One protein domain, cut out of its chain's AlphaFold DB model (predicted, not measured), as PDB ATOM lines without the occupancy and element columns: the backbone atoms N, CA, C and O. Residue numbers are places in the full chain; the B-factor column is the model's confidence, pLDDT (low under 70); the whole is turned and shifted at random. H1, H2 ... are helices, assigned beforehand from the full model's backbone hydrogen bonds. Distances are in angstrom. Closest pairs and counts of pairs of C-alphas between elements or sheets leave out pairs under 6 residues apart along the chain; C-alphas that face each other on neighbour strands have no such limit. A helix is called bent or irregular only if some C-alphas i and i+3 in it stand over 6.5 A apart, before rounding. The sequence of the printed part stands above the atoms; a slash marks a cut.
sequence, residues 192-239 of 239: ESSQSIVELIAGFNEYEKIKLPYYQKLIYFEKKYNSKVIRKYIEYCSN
ATOM      1  N   GLU A 192     237.266 255.376 247.491       94.69
ATOM      2  CA  GLU A 192     236.257 255.165 246.445       94.69
ATOM      3  C   GLU A 192     236.565 254.000 245.490       94.69
ATOM      4  O   GLU A 192     235.778 253.746 244.574       94.69
ATOM      5  N   SER A 193     237.676 253.280 245.684       95.75
ATOM      6  CA  SER A 193     238.014 252.087 244.895       95.75
ATOM      7  C   SER A 193     236.904 251.047 244.959       95.75
ATOM      8  O   SER A 193     236.378 250.792 246.041       95.75
ATOM      9  N   SER A 194     236.544 250.449 243.822       94.75
ATOM     10  CA  SER A 194     235.438 249.490 243.722       94.75
ATOM     11  C   SER A 194     235.667 248.245 244.583       94.75
ATOM     12  O   SER A 194     236.797 247.883 244.908       94.75
ATOM     13  N   GLN A 195     234.580 247.557 244.936       95.81
ATOM     14  CA  GLN A 195     234.683 246.262 245.607       95.81
ATOM     15  C   GLN A 195     235.455 245.245 244.753       95.81
ATOM     16  O   GLN A 195     236.299 244.547 245.304       95.81
ATOM     17  N   SER A 196     235.223 245.211 243.431       93.75
ATOM     18  CA  SER A 196     235.862 244.257 242.509       93.75
ATOM     19  C   SER A 196     237.385 244.304 242.592       93.75
ATOM     20  O   SER A 196     238.019 243.284 242.844       93.75
ATOM     21  N   ILE A 197     237.978 245.490 242.461       95.81
ATOM     22  CA  ILE A 197     239.434 245.618 242.410       95.81
ATOM     23  C   ILE A 197     240.096 245.377 243.771       95.81
ATOM     24  O   ILE A 197     241.198 244.842 243.847       95.81
ATOM     25  N   VAL A 198     239.411 245.707 244.870       98.00
ATOM     26  CA  VAL A 198     239.913 245.397 246.215       98.00
ATOM     27  C   VAL A 198     239.822 243.893 246.501       98.00
ATOM     28  O   VAL A 198     240.724 243.327 247.121       98.00
ATOM     29  N   GLU A 199     238.763 243.229 246.034       97.50
ATOM     30  CA  GLU A 199     238.643 241.771 246.098       97.50
ATOM     31  C   GLU A 199     239.689 241.066 245.229       97.50
ATOM     32  O   GLU A 199     240.174 240.019 245.650       97.50
ATOM     33  N   LEU A 200     240.096 241.642 244.090       96.19
ATOM     34  CA  LEU A 200     241.209 241.124 243.283       96.19
ATOM     35  C   LEU A 200     242.526 241.119 244.072       96.19
ATOM     36  O   LEU A 200     243.184 240.080 244.114       96.19
ATOM     37  N   ILE A 201     242.870 242.217 244.767       97.88
ATOM     38  CA  ILE A 201     244.062 242.266 245.639       97.88
ATOM     39  C   ILE A 201     244.001 241.137 246.676       97.88
ATOM     40  O   ILE A 201     244.938 240.350 246.810       97.88
ATOM     41  N   ALA A 202     242.899 241.053 247.427       97.94
ATOM     42  CA  ALA A 202     242.763 240.081 248.508       97.94
ATOM     43  C   ALA A 202     242.772 238.635 247.988       97.94
ATOM     44  O   ALA A 202     243.512 237.799 248.501       97.94
ATOM     45  N   GLY A 203     241.981 238.347 246.955       96.69
ATOM     46  CA  GLY A 203     241.816 237.009 246.396       96.69
ATOM     47  C   GLY A 203     243.097 236.467 245.770       96.69
ATOM     48  O   GLY A 203     243.474 235.331 246.057       96.69
ATOM     49  N   PHE A 204     243.800 237.283 244.979       95.25
ATOM     50  CA  PHE A 204     245.057 236.873 244.354       95.25
ATOM     51  C   PHE A 204     246.125 236.548 245.403       95.25
ATOM     52  O   PHE A 204     246.709 235.466 245.394       95.25
ATOM     53  N   ASN A 205     246.331 237.435 246.380       95.88
ATOM     54  CA  ASN A 205     247.342 237.215 247.413       95.88
ATOM     55  C   ASN A 205     246.973 236.068 248.373       95.88
ATOM     56  O   ASN A 205     247.861 235.397 248.902       95.88
ATOM     57  N   GLU A 206     245.682 235.796 248.594       96.00
ATOM     58  CA  GLU A 206     245.242 234.621 249.353       96.00
ATOM     59  C   GLU A 206     245.534 233.306 248.613       96.00
ATOM     60  O   GLU A 206     245.917 232.309 249.241       96.00
ATOM     61  N   TYR A 207     245.335 233.296 247.292       94.06
ATOM     62  CA  TYR A 207     245.631 232.159 246.421       94.06
ATOM     63  C   TYR A 207     247.134 231.861 246.413       94.06
ATOM     64  O   TYR A 207     247.529 230.745 246.748       94.06
ATOM     65  N   GLU A 208     247.954 232.887 246.187       92.50
ATOM     66  CA  GLU A 208     249.423 232.800 246.155       92.50
ATOM     67  C   GLU A 208     250.068 232.627 247.544       92.50
ATOM     68  O   GLU A 208     251.282 232.470 247.658       92.50
ATOM     69  N   LYS A 209     249.278 232.652 248.628       95.12
ATOM     70  CA  LYS A 209     249.774 232.569 250.017       95.12
ATOM     71  C   LYS A 209     250.816 233.650 250.334       95.12
ATOM     72  O   LYS A 209     251.822 233.398 250.998       95.12
ATOM     73  N   ILE A 210     250.543 234.876 249.891       94.56
ATOM     74  CA  ILE A 210     251.391 236.050 250.116       94.56
ATOM     75  C   ILE A 210     250.764 236.933 251.194       94.56
ATOM     76  O   ILE A 210     249.604 237.334 251.096       94.56
ATOM     77  N   LYS A 211     251.544 237.295 252.218       96.50
ATOM     78  CA  LYS A 211     251.144 238.287 253.227       96.50
ATOM     79  C   LYS A 211     251.647 239.672 252.838       96.50
ATOM     80  O   LYS A 211     252.849 239.935 252.885       96.50
ATOM     81  N   LEU A 212     250.731 240.571 252.491       95.38
ATOM     82  CA  LEU A 212     251.075 241.947 252.149       95.38
ATOM     83  C   LEU A 212     251.395 242.762 253.412       95.38
ATOM     84  O   LEU A 212     250.600 242.753 254.350       95.38
ATOM     85  N   PRO A 213     252.481 243.556 253.450       94.88
ATOM     86  CA  PRO A 213     252.844 244.340 254.638       94.88
ATOM     87  C   PRO A 213     251.845 245.465 254.966       94.88
ATOM     88  O   PRO A 213     251.898 246.049 256.043       94.88
ATOM     89  N   TYR A 214     250.920 245.765 254.055       95.56
ATOM     90  CA  TYR A 214     249.883 246.793 254.179       95.56
ATOM     91  C   TYR A 214     248.461 246.207 254.184       95.56
ATOM     92  O   TYR A 214     247.498 246.940 253.950       95.56
ATOM     93  N   TYR A 215     248.300 244.910 254.492       96.88
ATOM     94  CA  TYR A 215     246.986 244.245 254.528       96.88
ATOM     95  C   TYR A 215     245.981 244.937 255.467       96.88
ATOM     96  O   TYR A 215     244.778 244.863 255.253       96.88
ATOM     97  N   GLN A 216     246.450 245.670 256.480       97.44
ATOM     98  CA  GLN A 216     245.600 246.417 257.415       97.44
ATOM     99  C   GLN A 216     244.732 247.477 256.722       97.44
ATOM    100  O   GLN A 216     243.633 247.764 257.196       97.44
ATOM    101  N   LYS A 217     245.166 248.024 255.573       98.00
ATOM    102  CA  LYS A 217     244.345 248.955 254.777       98.00
ATOM    103  C   LYS A 217     243.050 248.297 254.283       98.00
ATOM    104  O   LYS A 217     242.032 248.972 254.145       98.00
ATOM    105  N   LEU A 218     243.046 246.974 254.108       98.00
ATOM    106  CA  LEU A 218     241.867 246.209 253.702       98.00
ATOM    107  C   LEU A 218     240.767 246.181 254.771       98.00
ATOM    108  O   LEU A 218     239.613 245.971 254.421       98.00
ATOM    109  N   ILE A 219     241.075 246.449 256.049       98.00
ATOM    110  CA  ILE A 219     240.075 246.477 257.134       98.00
ATOM    111  C   ILE A 219     238.995 247.529 256.858       98.00
ATOM    112  O   ILE A 219     237.820 247.307 257.146       98.00
ATOM    113  N   TYR A 220     239.377 248.677 256.288       98.31
ATOM    114  CA  TYR A 220     238.411 249.696 255.882       98.31
ATOM    115  C   TYR A 220     237.443 249.148 254.826       98.31
ATOM    116  O   TYR A 220     236.227 249.277 254.967       98.31
ATOM    117  N   PHE A 221     237.977 248.495 253.794       98.50
ATOM    118  CA  PHE A 221     237.182 247.971 252.688       98.50
ATOM    119  C   PHE A 221     236.352 246.744 253.074       98.50
ATOM    120  O   PHE A 221     235.231 246.608 252.592       98.50
ATOM    121  N   GLU A 222     236.838 245.895 253.982       98.19
ATOM    122  CA  GLU A 222     236.052 244.799 254.558       98.19
ATOM    123  C   GLU A 222     234.798 245.345 255.239       98.19
ATOM    124  O   GLU A 222     233.701 244.887 254.935       98.19
ATOM    125  N   LYS A 223     234.934 246.395 256.057       97.81
ATOM    126  CA  LYS A 223     233.791 247.055 256.702       97.81
ATOM    127  C   LYS A 223     232.866 247.732 255.696       97.81
ATOM    128  O   LYS A 223     231.651 247.661 255.849       97.81
ATOM    129  N   LYS A 224     233.432 248.396 254.679       98.25
ATOM    130  CA  LYS A 224     232.667 249.108 253.642       98.25
ATOM    131  C   LYS A 224     231.828 248.151 252.790       98.25
ATOM    132  O   LYS A 224     230.683 248.469 252.484       98.25
ATOM    133  N   TYR A 225     232.391 247.006 252.405       98.38
ATOM    134  CA  TYR A 225     231.781 246.080 251.442       98.38
ATOM    135  C   TYR A 225     231.196 244.808 252.060       98.38
ATOM    136  O   TYR A 225     230.461 244.094 251.386       98.38
ATOM    137  N   ASN A 226     231.502 244.506 253.326       98.06
ATOM    138  CA  ASN A 226     231.160 243.243 253.988       98.06
ATOM    139  C   ASN A 226     231.590 242.010 253.156       98.06
ATOM    140  O   ASN A 226     230.874 241.010 253.059       98.06
ATOM    141  N   SER A 227     232.760 242.098 252.511       98.25
ATOM    142  CA  SER A 227     233.259 241.067 251.596       98.25
ATOM    143  C   SER A 227     233.886 239.894 252.348       98.25
ATOM    144  O   SER A 227     234.830 240.060 253.126       98.25
ATOM    145  N   LYS A 228     233.418 238.676 252.046       97.94
ATOM    146  CA  LYS A 228     234.012 237.435 252.572       97.94
ATOM    147  C   LYS A 228     235.437 237.213 252.068       97.94
ATOM    148  O   LYS A 228     236.248 236.694 252.827       97.94
ATOM    149  N   VAL A 229     235.730 237.594 250.822       98.12
ATOM    150  CA  VAL A 229     237.063 237.437 250.215       98.12
ATOM    151  C   VAL A 229     238.070 238.302 250.970       98.12
ATOM    152  O   VAL A 229     239.085 237.800 251.445       98.12
ATOM    153  N   ILE A 230     237.735 239.579 251.184       98.56
ATOM    154  CA  ILE A 230     238.598 240.505 251.927       98.56
ATOM    155  C   ILE A 230     238.796 240.018 253.370       98.56
ATOM    156  O   ILE A 230     239.929 239.966 253.852       98.56
ATOM    157  N   ARG A 231     237.717 239.611 254.053       98.44
ATOM    158  CA  ARG A 231     237.789 239.099 255.431       98.44
ATOM    159  C   ARG A 231     238.711 237.887 255.553       98.44
ATOM    160  O   ARG A 231     239.595 237.886 256.405       98.44
ATOM    161  N   LYS A 232     238.533 236.889 254.686       98.06
ATOM    162  CA  LYS A 232     239.322 235.651 254.695       98.06
ATOM    163  C   LYS A 232     240.813 235.929 254.505       98.06
ATOM    164  O   LYS A 232     241.645 235.348 255.200       98.06
ATOM    165  N   TYR A 233     241.157 236.865 253.621       98.44
ATOM    166  CA  TYR A 233     242.545 237.268 253.426       98.44
ATOM    167  C   TYR A 233     243.135 238.012 254.638       98.44
ATOM    168  O   TYR A 233     244.278 237.754 255.020       98.44
ATOM    169  N   ILE A 234     242.364 238.893 255.290       98.31
ATOM    170  CA  ILE A 234     242.790 239.563 256.533       98.31
ATOM    171  C   ILE A 234     243.056 238.532 257.642       98.31
ATOM    172  O   ILE A 234     244.078 238.625 258.326       98.31
ATOM    173  N   GLU A 235     242.178 237.539 257.803       97.56
ATOM    174  CA  GLU A 235     242.354 236.438 258.761       97.56
ATOM    175  C   GLU A 235     243.627 235.636 258.462       97.56
ATOM    176  O   GLU A 235     244.437 235.411 259.359       97.56
ATOM    177  N   TYR A 236     243.857 235.273 257.194       97.38
ATOM    178  CA  TYR A 236     245.090 234.610 256.758       97.38
ATOM    179  C   TYR A 236     246.352 235.426 257.089       97.38
ATOM    180  O   TYR A 236     247.348 234.870 257.548       97.38
ATOM    181  N   CYS A 237     246.325 236.745 256.888       97.25
ATOM    182  CA  CYS A 237     247.468 237.600 257.209       97.25
ATOM    183  C   CYS A 237     247.730 237.699 258.719       97.25
ATOM    184  O   CYS A 237     248.890 237.807 259.127       97.25
ATOM    185  N   SER A 238     246.665 237.651 259.524       94.44
ATOM    186  CA  SER A 238     246.701 237.851 260.980       94.44
ATOM    187  C   SER A 238     247.158 236.620 261.774       94.44
ATOM    188  O   SER A 238     247.608 236.785 262.906       94.44
ATOM    189  N   ASN A 239     247.051 235.421 261.192       89.00
ATOM    190  CA  ASN A 239     247.499 234.146 261.775       89.00
ATOM    191  C   ASN A 239     248.945 233.836 261.400       89.00
ATOM    192  O   ASN A 239     249.784 233.595 262.286       89.00
TER     193      ASN A 239
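AT A GLANCE: This is residues 192 to 239 of the 239 residues of an uncharacterized protein of Chryseobacterium defluvii (UniProt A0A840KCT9). Three helices pack into a small compact body, their centres at the corners of a triangle. H2 and H3 fold back on each other as a hairpin, side by side, and H1, the longest helix, runs slantwise across that pair, meeting H3 along more of its length than H2. The printed part has 48 residues with three named helices, in the order H1, H2, H3, and no named strand, and its class is all helix. It is compact, with a radius of gyration of the C-alphas of 9.4 A, and rounded, spanning 25 by 18 by 16 A.

HOW THE PARTS SIT: Begin with H1, residues 195 to 207, and look from it to H3, residues 228 to 238. The two touch, with the C-alphas of Ala 202 and Ile 230 the closest at 5.4 A, and they run the same way at a steep tilt of 45 degrees. H2, residues 215 to 225, touches H1 with residues 195 to 198 of H1 alone. The closest C-alphas there are those of Gln 195 and Tyr 225, 6.5 A apart. H1 and H2 are a helical hairpin, running opposite ways at a steep tilt of 45 degrees. H2 and H3 are a second helical hairpin, opposite ways at a shallow tilt of 25 degrees; they touch, and their closest C-alphas, those of Glu 222 and Ile 230, are 5.6 A apart. Of these three pairs of helices one is at a shallow tilt, and the packing is only just mostly crossed. In H1 and H3 every O i to N i+4 pair is within hydrogen-bond range; in H2 it is 4 of 7.

IN THESE COORDINATES: Find C-alpha 195 at (234.683, 246.262, 245.607); from there H1 runs 17.9 A to C-alpha 207. Next find C-alpha 215 at (246.986, 244.245, 254.528), where H2 begins; it measures 15.6 A to C-alpha 225. H2 is neither bent nor irregular, but only just: C-alphas 217 and 220 are 6.1 A apart. H3 measures 15.2 A from C-alpha 228 to C-alpha 238, which you find at (246.701, 237.851, 260.980).

THE WHOLE: The printed part runs from residue 192 to 239, the chain's last residue, and has no cut. Its two C-alphas farthest apart are those of Glu 192 and Asn 239, at 28.3 A. The link from H1 to H2, 7 residues, is short, and the link from H2 to H3, 2 residues, is tight. The mean pLDDT of the printed part is 96.6, and no printed residue is under 70.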